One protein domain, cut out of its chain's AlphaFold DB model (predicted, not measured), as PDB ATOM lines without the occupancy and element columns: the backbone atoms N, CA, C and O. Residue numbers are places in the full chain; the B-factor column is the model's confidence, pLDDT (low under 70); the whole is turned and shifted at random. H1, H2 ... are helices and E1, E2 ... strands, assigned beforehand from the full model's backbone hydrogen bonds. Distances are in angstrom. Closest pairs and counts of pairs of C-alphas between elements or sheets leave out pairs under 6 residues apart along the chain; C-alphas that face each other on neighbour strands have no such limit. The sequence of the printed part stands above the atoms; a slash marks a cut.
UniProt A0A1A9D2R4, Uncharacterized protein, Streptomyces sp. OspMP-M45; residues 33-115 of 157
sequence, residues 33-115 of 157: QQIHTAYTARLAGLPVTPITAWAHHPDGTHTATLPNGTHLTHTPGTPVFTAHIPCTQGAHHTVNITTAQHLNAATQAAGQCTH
ATOM      1  N   GLN A  33       5.981 113.821  19.753       88.81
ATOM      2  CA  GLN A  33       7.065 114.780  19.942       88.81
ATOM      3  C   GLN A  33       8.121 114.289  20.945       88.81
ATOM      4  O   GLN A  33       9.323 114.456  20.708       88.81
ATOM      5  N   GLN A  34       7.703 113.616  22.024       91.25
ATOM      6  CA  GLN A  34       8.628 112.948  22.944       91.25
ATOM      7  C   GLN A  34       9.368 111.805  22.243       91.25
ATOM      8  O   GLN A  34      10.586 111.685  22.393       91.25
ATOM      9  N   ILE A  35       8.661 110.994  21.443       92.69
ATOM     10  CA  ILE A  35       9.269 109.908  20.653       92.69
ATOM     11  C   ILE A  35      10.315 110.481  19.700       92.69
ATOM     12  O   ILE A  35      11.451 110.005  19.677       92.69
ATOM     13  N   HIS A  36       9.951 111.519  18.946       92.62
ATOM     14  CA  HIS A  36      10.843 112.166  17.994       92.62
ATOM     15  C   HIS A  36      12.082 112.735  18.692       92.62
ATOM     16  O   HIS A  36      13.200 112.458  18.272       92.62
ATOM     17  N   THR A  37      11.914 113.464  19.797       94.69
ATOM     18  CA  THR A  37      13.041 114.034  20.552       94.69
ATOM     19  C   THR A  37      13.977 112.948  21.089       94.69
ATOM     20  O   THR A  37      15.195 113.039  20.915       94.69
ATOM     21  N   ALA A  38      13.428 111.883  21.681       95.06
ATOM     22  CA  ALA A  38      14.224 110.762  22.171       95.06
ATOM     23  C   ALA A  38      14.964 110.036  21.033       95.06
ATOM     24  O   ALA A  38      16.116 109.627  21.196       95.06
ATOM     25  N   TYR A  39      14.329 109.910  19.865       94.81
ATOM     26  CA  TYR A  39      14.950 109.347  18.671       94.81
ATOM     27  C   TYR A  39      16.092 110.229  18.146       94.81
ATOM     28  O   TYR A  39      17.192 109.721  17.929       94.81
ATOM     29  N   THR A  40      15.887 111.544  18.026       95.69
ATOM     30  CA  THR A  40      16.935 112.497  17.620       95.69
ATOM     31  C   THR A  40      18.118 112.468  18.588       95.69
ATOM     32  O   THR A  40      19.267 112.423  18.149       95.69
ATOM     33  N   ALA A  41      17.863 112.405  19.899       95.69
ATOM     34  CA  ALA A  41      18.917 112.294  20.908       95.69
ATOM     35  C   ALA A  41      19.730 111.002  20.736       95.69
ATOM     36  O   ALA A  41      20.960 111.014  20.826       95.69
ATOM     37  N   ARG A  42      19.051 109.892  20.418       95.56
ATOM     38  CA  ARG A  42      19.696 108.604  20.147       95.56
ATOM     39  C   ARG A  42      20.526 108.626  18.863       95.56
ATOM     40  O   ARG A  42      21.620 108.070  18.861       95.56
ATOM     41  N   LEU A  43      20.054 109.290  17.807       95.50
ATOM     42  CA  LEU A  43      20.829 109.491  16.576       95.50
ATOM     43  C   LEU A  43      22.079 110.348  16.809       95.50
ATOM     44  O   LEU A  43      23.132 110.056  16.248       95.50
ATOM     45  N   ALA A  44      21.989 111.353  17.682       95.06
ATOM     46  CA  ALA A  44      23.129 112.154  18.126       95.06
ATOM     47  C   ALA A  44      24.092 111.386  19.063       95.06
ATOM     48  O   ALA A  44      25.133 111.913  19.464       95.06
ATOM     49  N   GLY A  45      23.767 110.141  19.433       96.12
ATOM     50  CA  GLY A  45      24.558 109.320  20.350       96.12
ATOM     51  C   GLY A  45      24.545 109.816  21.799       96.12
ATOM     52  O   GLY A  45      25.414 109.425  22.579       96.12
ATOM     53  N   LEU A  46      23.606 110.694  22.169       95.75
ATOM     54  CA  LEU A  46      23.495 111.212  23.533       95.75
ATOM     55  C   LEU A  46      23.148 110.082  24.523       95.75
ATOM     56  O   LEU A  46      22.625 109.041  24.106       95.75
ATOM     57  N   PRO A  47      23.421 110.263  25.832       94.50
ATOM     58  CA  PRO A  47      23.038 109.289  26.848       94.50
ATOM     59  C   PRO A  47      21.569 108.879  26.724       94.50
ATOM     60  O   PRO A  47      20.702 109.699  26.420       94.50
ATOM     61  N   VAL A  48      21.297 107.592  26.942       92.25
ATOM     62  CA  VAL A  48      19.955 107.034  26.760       92.25
ATOM     63  C   VAL A  48      19.015 107.596  27.823       92.25
ATOM     64  O   VAL A  48      19.052 107.191  28.983       92.25
ATOM     65  N   THR A  49      18.144 108.497  27.389       93.25
ATOM     66  CA  THR A  49      17.088 109.093  28.207       93.25
ATOM     67  C   THR A  49      15.747 108.433  27.867       93.25
ATOM     68  O   THR A  49      15.401 108.361  26.683       93.25
ATOM     69  N   PRO A  50      14.971 107.949  28.857       92.81
ATOM     70  CA  PRO A  50      13.636 107.407  28.616       92.81
ATOM     71  C   PRO A  50      12.735 108.415  27.898       92.81
ATOM     72  O   PRO A  50      12.788 109.608  28.183       92.81
ATOM     73  N   ILE A  51      11.858 107.941  27.010       93.44
ATOM     74  CA  ILE A  51      10.945 108.814  26.252       93.44
ATOM     75  C   ILE A  51      10.068 109.648  27.202       93.44
ATOM     76  O   ILE A  51       9.886 110.843  26.998       93.44
ATOM     77  N   THR A  52       9.602 109.034  28.290       91.62
ATOM     78  CA  THR A  52       8.782 109.675  29.328       91.62
ATOM     79  C   THR A  52       9.532 110.707  30.171       91.62
ATOM     80  O   THR A  52       8.892 111.503  30.848       91.62
ATOM     81  N   ALA A  53      10.868 110.714  30.145       92.50
ATOM     82  CA  ALA A  53      11.675 111.691  30.874       92.50
ATOM     83  C   ALA A  53      11.829 113.022  30.114       92.50
ATOM     84  O   ALA A  53      12.333 113.988  30.684       92.50
ATOM     85  N   TRP A  54      11.395 113.090  28.851       94.06
ATOM     86  CA  TRP A  54      11.343 114.336  28.093       94.06
ATOM     87  C   TRP A  54      10.072 115.110  28.446       94.06
ATOM     88  O   TRP A  54       8.979 114.748  28.015       94.06
ATOM     89  N   ALA A  55      10.203 116.182  29.220       93.06
ATOM     90  CA  ALA A  55       9.095 117.068  29.552       93.06
ATOM     91  C   ALA A  55       8.816 118.034  28.393       93.06
ATOM     92  O   ALA A  55       9.731 118.711  27.922       93.06
ATOM     93  N   HIS A  56       7.559 118.093  27.951       90.88
ATOM     94  CA  HIS A  56       7.080 119.034  26.938       90.88
ATOM     95  C   HIS A  56       6.734 120.382  27.580       90.88
ATOM     96  O   HIS A  56       6.006 120.424  28.574       90.88
ATOM     97  N   HIS A  57       7.185 121.475  26.969       90.31
ATOM     98  CA  HIS A  57       6.879 122.840  27.393       90.31
ATOM     99  C   HIS A  57       5.875 123.523  26.454       90.31
ATOM    100  O   HIS A  57       5.805 123.181  25.273       90.31
ATOM    101  N   PRO A  58       5.080 124.499  26.936       87.88
ATOM    102  CA  PRO A  58       4.103 125.218  26.108       87.88
ATOM    103  C   PRO A  58       4.701 125.953  24.900       87.88
ATOM    104  O   PRO A  58       3.990 126.219  23.936       87.88
ATOM    105  N   ASP A  59       5.995 126.271  24.943       89.44
ATOM    106  CA  ASP A  59       6.749 126.887  23.846       89.44
ATOM    107  C   ASP A  59       7.157 125.885  22.743       89.44
ATOM    108  O   ASP A  59       7.789 126.263  21.758       89.44
ATOM    109  N   GLY A  60       6.792 124.608  22.898       88.25
ATOM    110  CA  GLY A  60       7.105 123.518  21.975       88.25
ATOM    111  C   GLY A  60       8.473 122.871  22.210       88.25
ATOM    112  O   GLY A  60       8.813 121.902  21.525       88.25
ATOM    113  N   THR A  61       9.264 123.355  23.171       94.50
ATOM    114  CA  THR A  61      10.546 122.737  23.521       94.50
ATOM    115  C   THR A  61      10.353 121.496  24.389       94.50
ATOM    116  O   THR A  61       9.349 121.314  25.080       94.50
ATOM    117  N   HIS A  62      11.336 120.605  24.335       95.31
ATOM    118  CA  HIS A  62      11.396 119.400  25.147       95.31
ATOM    119  C   HIS A  62      12.642 119.442  26.004       95.31
ATOM    120  O   HIS A  62      13.724 119.743  25.503       95.31
ATOM    121  N   THR A  63      12.505 119.098  27.280       96.81
ATOM    122  CA  THR A  63      13.633 119.105  28.212       96.81
ATOM    123  C   THR A  63      13.824 117.768  28.892       96.81
ATOM    124  O   THR A  63      12.853 117.073  29.172       96.81
ATOM    125  N   ALA A  64      15.070 117.413  29.176       96.69
ATOM    126  CA  ALA A  64      15.401 116.257  29.995       96.69
ATOM    127  C   ALA A  64      16.637 116.533  30.849       96.69
ATOM    128  O   ALA A  64      17.521 117.290  30.453       96.69
ATOM    129  N   THR A  65      16.718 115.878  32.003       97.25
ATOM    130  CA  THR A  65      17.866 115.980  32.910       97.25
ATOM    131  C   THR A  65      18.666 114.687  32.871       97.25
ATOM    132  O   THR A  65      18.117 113.599  33.055       97.25
ATOM    133  N   LEU A  66      19.969 114.798  32.632       95.75
ATOM    134  CA  LEU A  66      20.902 113.676  32.653       95.75
ATOM    135  C   LEU A  66      21.385 113.378  34.087       95.75
ATOM    136  O   LEU A  66      21.364 114.268  34.937       95.75
ATOM    137  N   PRO A  67      21.904 112.164  34.372       92.88
ATOM    138  CA  PRO A  67      22.371 111.796  35.715       92.88
ATOM    139  C   PRO A  67      23.480 112.687  36.291       92.88
ATOM    140  O   PRO A  67      23.622 112.784  37.504       92.88
ATOM    141  N   ASN A  68      24.264 113.348  35.436       91.00
ATOM    142  CA  ASN A  68      25.312 114.287  35.843       91.00
ATOM    143  C   ASN A  68      24.779 115.705  36.150       91.00
ATOM    144  O   ASN A  68      25.574 116.627  36.309       91.00
ATOM    145  N   GLY A  69      23.456 115.901  36.167       94.56
ATOM    146  CA  GLY A  69      22.809 117.198  36.378       94.56
ATOM    147  C   GLY A  69      22.751 118.094  35.138       94.56
ATOM    148  O   GLY A  69      22.250 119.208  35.226       94.56
ATOM    149  N   THR A  70      23.237 117.642  33.976       97.44
ATOM    150  CA  THR A  70      23.095 118.408  32.728       97.44
ATOM    151  C   THR A  70      21.633 118.443  32.297       97.44
ATOM    152  O   THR A  70      21.009 117.390  32.149       97.44
ATOM    153  N   HIS A  71      21.112 119.636  32.026       97.62
ATOM    154  CA  HIS A  71      19.800 119.810  31.410       97.62
ATOM    155  C   HIS A  71      19.942 119.928  29.897       97.62
ATOM    156  O   HIS A  71      20.738 120.720  29.400       97.62
ATOM    157  N   LEU A  72      19.171 119.141  29.161       97.62
ATOM    158  CA  LEU A  72      19.068 119.219  27.713       97.62
ATOM    159  C   LEU A  72      17.752 119.883  27.342       97.62
ATOM    160  O   LEU A  72      16.716 119.489  27.868       97.62
ATOM    161  N   THR A  73      17.802 120.809  26.395       97.50
ATOM    162  CA  THR A  73      16.642 121.429  25.754       97.50
ATOM    163  C   THR A  73      16.698 121.130  24.263       97.50
ATOM    164  O   THR A  73      17.750 121.246  23.636       97.50
ATOM    165  N   HIS A  74      15.575 120.727  23.685       96.75
ATOM    166  CA  HIS A  74      15.448 120.378  22.277       96.75
ATOM    167  C   HIS A  74      14.223 121.052  21.682       96.75
ATOM    168  O   HIS A  74      13.110 120.887  22.183       96.75
ATOM    169  N   THR A  75      14.421 121.761  20.577       93.75
ATOM    170  CA  THR A  75      13.321 122.274  19.766       93.75
ATOM    171  C   THR A  75      13.063 121.289  18.626       93.75
ATOM    172  O   THR A  75      13.960 121.083  17.796       93.75
ATOM    173  N   PRO A  76      11.866 120.674  18.553       86.69
ATOM    174  CA  PRO A  76      11.506 119.778  17.461       86.69
ATOM    175  C   PRO A  76      11.738 120.409  16.084       86.69
ATOM    176  O   PRO A  76      11.520 121.601  15.884       86.69
ATOM    177  N   GLY A  77      12.189 119.596  15.126       84.94
ATOM    178  CA  GLY A  77      12.538 120.047  13.774       84.94
ATOM    179  C   GLY A  77      13.994 120.491  13.599       84.94
ATOM    180  O   GLY A  77      14.418 120.725  12.470       84.94
ATOM    181  N   THR A  78      14.785 120.546  14.675       88.31
ATOM    182  CA  THR A  78      16.233 120.790  14.602       88.31
ATOM    183  C   THR A  78      17.019 119.567  15.089       88.31
ATOM    184  O   THR A  78      16.532 118.842  15.949       88.31
ATOM    185  N   PRO A  79      18.231 119.302  14.569       89.00
ATOM    186  CA  PRO A  79      19.101 118.245  15.092       89.00
ATOM    187  C   PRO A  79      19.962 118.717  16.282       89.00
ATOM    188  O   PRO A  79      20.884 118.013  16.695       89.00
ATOM    189  N   VAL A  80      19.730 119.933  16.781       96.00
ATOM    190  CA  VAL A  80      20.566 120.594  17.787       96.00
ATOM    191  C   VAL A  80      19.881 120.514  19.145       96.00
ATOM    192  O   VAL A  80      18.691 120.791  19.272       96.00
ATOM    193  N   PHE A  81      20.657 120.181  20.168       97.50
ATOM    194  CA  PHE A  81      20.252 120.284  21.563       97.50
ATOM    195  C   PHE A  81      21.018 121.426  22.217       97.50
ATOM    196  O   PHE A  81      22.206 121.618  21.956       97.50
ATOM    197  N   THR A  82      20.366 122.142  23.116       98.12
ATOM    198  CA  THR A  82      21.022 123.084  24.019       98.12
ATOM    199  C   THR A  82      21.285 122.366  25.334       98.12
ATOM    200  O   THR A  82      20.350 121.925  25.996       98.12
ATOM    201  N   ALA A  83      22.551 122.214  25.711       98.12
ATOM    202  CA  ALA A  83      22.954 121.628  26.980       98.12
ATOM    203  C   ALA A  83      23.291 122.731  27.989       98.12
ATOM    204  O   ALA A  83      24.139 123.577  27.717       98.12
ATOM    205  N   HIS A  84      22.664 122.687  29.159       98.06
ATOM    206  CA  HIS A  84      22.989 123.499  30.326       98.06
ATOM    207  C   HIS A  84      23.737 122.619  31.326       98.06
ATOM    208  O   HIS A  84      23.154 121.758  31.987       98.06
ATOM    209  N   ILE A  85      25.050 122.803  31.390       97.88
ATOM    210  CA  ILE A  85      25.970 121.908  32.087       97.88
ATOM    211  C   ILE A  85      26.425 122.582  33.383       97.88
ATOM    212  O   ILE A  85      27.034 123.652  33.303       97.88
ATOM    213  N   PRO A  86      26.167 121.993  34.563       95.62
ATOM    214  CA  PRO A  86      26.630 122.561  35.823       95.62
ATOM    215  C   PRO A  86      28.163 122.573  35.890       95.62
ATOM    216  O   PRO A  86      28.829 121.650  35.420       95.62
ATOM    217  N   CYS A  87      28.729 123.612  36.501       94.31
ATOM    218  CA  CYS A  87      30.160 123.717  36.784       94.31
ATOM    219  C   CYS A  87      30.431 123.751  38.292       94.31
ATOM    220  O   CYS A  87      29.547 124.022  39.106       94.31
ATOM    221  N   THR A  88      31.688 123.532  38.674       90.31
ATOM    222  CA  THR A  88      32.121 123.534  40.083       90.31
ATOM    223  C   THR A  88      32.009 124.905  40.753       90.31
ATOM    224  O   THR A  88      31.975 124.987  41.978       90.31
ATOM    225  N   GLN A  89      31.896 125.977  39.967       90.19
ATOM    226  CA  GLN A  89      31.746 127.356  40.445       90.19
ATOM    227  C   GLN A  89      30.275 127.747  40.683       90.19
ATOM    228  O   GLN A  89      29.980 128.917  40.904       90.19
ATOM    229  N   GLY A  90      29.342 126.786  40.622       87.44
ATOM    230  CA  GLY A  90      27.930 126.985  40.972       87.44
ATOM    231  C   GLY A  90      27.040 127.550  39.859       87.44
ATOM    232  O   GLY A  90      25.857 127.778  40.094       87.44
ATOM    233  N   ALA A  91      27.568 127.752  38.649       91.88
ATOM    234  CA  ALA A  91      26.802 128.192  37.478       91.88
ATOM    235  C   ALA A  91      26.567 127.060  36.465       91.88
ATOM    236  O   ALA A  91      27.066 125.946  36.634       91.88
ATOM    237  N   HIS A  92      25.836 127.361  35.388       94.88
ATOM    238  CA  HIS A  92      25.648 126.466  34.247       94.88
ATOM    239  C   HIS A  92      26.250 127.077  32.981       94.88
ATOM    240  O   HIS A  92      26.000 128.241  32.670       94.88
ATOM    241  N   HIS A  93      27.004 126.283  32.224       95.31
ATOM    242  CA  HIS A  93      27.435 126.643  30.876       95.31
ATOM    243  C   HIS A  93      26.401 126.169  29.862       95.31
ATOM    244  O   HIS A  93      26.024 124.998  29.863       95.31
ATOM    245  N   THR A  94      25.976 127.072  28.984       97.50
ATOM    246  CA  THR A  94      25.040 126.764  27.900       97.50
ATOM    247  C   THR A  94      25.815 126.512  26.612       97.50
ATOM    248  O   THR A  94      26.566 127.380  26.167       97.50
ATOM    249  N   VAL A  95      25.643 125.336  26.009       97.56
ATOM    250  CA  VAL A  95      26.356 124.933  24.787       97.56
ATOM    251  C   VAL A  95      25.407 124.216  23.834       97.56
ATOM    252  O   VAL A  95      24.673 123.319  24.242       97.56
ATOM    253  N   ASN A  96      25.458 124.565  22.551       97.88
ATOM    254  CA  ASN A  96      24.749 123.825  21.510       97.88
ATOM    255  C   ASN A  96      25.531 122.560  21.141       97.88
ATOM    256  O   ASN A  96      26.714 122.620  20.801       97.88
ATOM    257  N   ILE A  97      24.862 121.414  21.169       97.50
ATOM    258  CA  ILE A  97      25.436 120.102  20.886       97.50
ATOM    259  C   ILE A  97      24.618 119.389  19.809       97.50
ATOM    260  O   ILE A  97      23.396 119.499  19.741       97.50
ATOM    261  N   THR A  98      25.303 118.626  18.968       96.19
ATOM    262  CA  THR A  98      24.691 117.761  17.944       96.19
ATOM    263  C   THR A  98      25.163 116.317  18.062       96.19
ATOM    264  O   THR A  98      24.659 115.442  17.367       96.19
ATOM    265  N   THR A  99      26.145 116.055  18.932       97.06
ATOM    266  CA  THR A  99      26.767 114.743  19.106       97.06
ATOM    267  C   THR A  99      27.137 114.485  20.565       97.06
ATOM    268  O   THR A  99      27.385 115.413  21.342       97.06
ATOM    269  N   ALA A 100      27.272 113.207  20.914       96.44
ATOM    270  CA  ALA A 100      27.812 112.751  22.195       96.44
ATOM    271  C   ALA A 100      29.208 113.316  22.489       96.44
ATOM    272  O   ALA A 100      29.521 113.669  23.623       96.44
ATOM    273  N   GLN A 101      30.053 113.418  21.459       97.69
ATOM    274  CA  GLN A 101      31.409 113.936  21.599       97.69
ATOM    275  C   GLN A 101      31.403 115.414  22.008       97.69
ATOM    276  O   GLN A 101      32.162 115.792  22.900       97.69
ATOM    277  N   HIS A 102      30.522 116.231  21.418       97.00
ATOM    278  CA  HIS A 102      30.342 117.626  21.831       97.00
ATOM    279  C   HIS A 102      29.866 117.731  23.280       97.00
ATOM    280  O   HIS A 102      30.433 118.514  24.041       97.00
ATOM    281  N   LEU A 103      28.883 116.916  23.681       97.62
ATOM    282  CA  LEU A 103      28.417 116.886  25.069       97.62
ATOM    283  C   LEU A 103      29.554 116.528  26.031       97.62
ATOM    284  O   LEU A 103      29.781 117.247  26.997       97.62
ATOM    285  N   ASN A 104      30.312 115.470  25.740       97.62
ATOM    286  CA  ASN A 104      31.414 115.022  26.591       97.62
ATOM    287  C   ASN A 104      32.514 116.083  26.724       97.62
ATOM    288  O   ASN A 104      32.997 116.325  27.830       97.62
ATOM    289  N   ALA A 105      32.895 116.732  25.620       97.88
ATOM    290  CA  ALA A 105      33.874 117.815  25.636       97.88
ATOM    291  C   ALA A 105      33.373 119.013  26.460       97.88
ATOM    292  O   ALA A 105      34.114 119.549  27.283       97.88
ATOM    293  N   ALA A 106      32.102 119.390  26.298       97.50
ATOM    294  CA  ALA A 106      31.492 120.479  27.052       97.50
ATOM    295  C   ALA A 106      31.362 120.148  28.552       97.50
ATOM    296  O   ALA A 106      31.641 121.000  29.394       97.50
ATOM    297  N   THR A 107      31.018 118.904  28.905       97.56
ATOM    298  CA  THR A 107      30.993 118.434  30.300       97.56
ATOM    299  C   THR A 107      32.380 118.471  30.935       97.56
ATOM    300  O   THR A 107      32.516 118.936  32.064       97.56
ATOM    301  N   GLN A 108      33.420 118.043  30.214       97.44
ATOM    302  CA  GLN A 108      34.799 118.147  30.702       97.44
ATOM    303  C   GLN A 108      35.213 119.609  30.899       97.44
ATOM    304  O   GLN A 108      35.734 119.947  31.957       97.44
ATOM    305  N   ALA A 109      34.928 120.484  29.931       96.50
ATOM    306  CA  ALA A 109      35.244 121.907  30.032       96.50
ATOM    307  C   ALA A 109      34.556 122.574  31.238       96.50
ATOM    308  O   ALA A 109      35.213 123.277  32.002       96.50
ATOM    309  N   ALA A 110      33.265 122.299  31.463       95.88
ATOM    310  CA  ALA A 110      32.526 122.802  32.623       95.88
ATOM    311  C   ALA A 110      33.077 122.259  33.954       95.88
ATOM    312  O   ALA A 110      33.181 122.998  34.934       95.88
ATOM    313  N   GLY A 111      33.481 120.985  33.990       94.94
ATOM    314  CA  GLY A 111      34.110 120.371  35.163       94.94
ATOM    315  C   GLY A 111      35.484 120.960  35.504       94.94
ATOM    316  O   GLY A 111      35.870 120.962  36.669       94.94
ATOM    317  N   GLN A 112      36.194 121.502  34.510       95.44
ATOM    318  CA  GLN A 112      37.475 122.202  34.677       95.44
ATOM    319  C   GLN A 112      37.314 123.721  34.826       95.44
ATOM    320  O   GLN A 112      38.307 124.449  34.827       95.44
ATOM    321  N   CYS A 113      36.084 124.227  34.936       94.00
ATOM    322  CA  CYS A 113      35.868 125.654  35.092       94.00
ATOM    323  C   CYS A 113      36.428 126.140  36.436       94.00
ATOM    324  O   CYS A 113      35.971 125.749  37.512       94.00
ATOM    325  N   THR A 114      37.409 127.035  36.365       93.00
ATOM    326  CA  THR A 114      37.981 127.739  37.522       93.00
ATOM    327  C   THR A 114      37.573 129.209  37.559       93.00
ATOM    328  O   THR A 114      38.018 129.946  38.438       93.00
ATOM    329  N   HIS A 115      36.763 129.662  36.597       89.38
ATOM    330  CA  HIS A 115      36.339 131.051  36.517       89.38
ATOM    331  C   HIS A 115      35.183 131.318  37.491       89.38
ATOM    332  O   HIS A 115      34.129 130.700  37.350       89.38
TER     333      HIS A 115
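This is residues 33 to 115 of the 157 residues of an uncharacterized protein of Streptomyces sp. OspMP-M45 (UniProt A0A1A9D2R4). A twisted sheet of four antiparallel strands has two helices over one of its faces, and no named helix covers the other: H1 crosses over E1 and E2 at one end of the domain, while H2 runs along E3 and E4 at the other. The helices are apart, and a long link, residues 44 to 61, leads from H1 back to the sheet's edge at E1. The printed part has 83 residues with two named helices and four named strands, in the order H1 E1 E2 E3 E4 H2, and its class is mixed, helices and strands. The whole is compact, with a radius of gyration of the C-alphas of 12.4 A, and only just elongated, spanning 38 by 25 by 20 A.

H1, residues 33 to 43, comes first, followed by E1, residues 62 to 65, E2, residues 71 to 74, E3, residues 81 to 86, E4, residues 92 to 97, and H2, residues 100 to 111. H1 is on the sheet at a height of 9.6 A, over E2 and only just over E1, where 3 of its C-alphas fall. It runs across the strands, at 66 degrees to E2 on the local plane; its closest C-alphas to E2 are those of Thr 37 and His 74, 7.0 A apart. The strands form a meander, each the antiparallel neighbour of the one before, and each successive pair is a hairpin. Between E1 and E2, N 62 and O 74 are 2.8 A apart, within hydrogen-bond range. Between E2 and E3, N 73 and O 82 are 2.8 A apart, and between E3 and E4, N 83 and O 95 are 2.8 A apart, both within that range. E1 and E4 are the edge strands and are apart. H2 is on the same face as H1, at a height of 9.1 A over E3 and E4, along the strands at 17 degrees to E4 on the local plane. The closest C-alphas of E4 and H2 are those of Ile 97 and Leu 103, 6.1 A apart. This makes two layers, helices on one face of a sheet. In H1 and H2 every O i to N i+4 pair is within hydrogen-bond range.

H1 begins at C-alpha 33, (7.065, 114.780, 19.942), and is 15.1 A long. E1 and E2 have four residues each; E3 measures 15.8 A and E4 14.8 A. H2 measures 16.3 A and ends at C-alpha 111, (34.110, 120.371, 35.163). Residues 55 to 56 pair antiparallel with residues 62 to 63 of E1.

The C-alphas of Gln 33 and Thr 114, the two farthest apart, are 37.9 A from each other. The sheet is only just strongly twisted, its C-alphas lying up to 4.1 A off the best plane. The link from H1 to E1 is long. The printed part has no cut; its mean pLDDT is 94.4, and no printed residue is under 70.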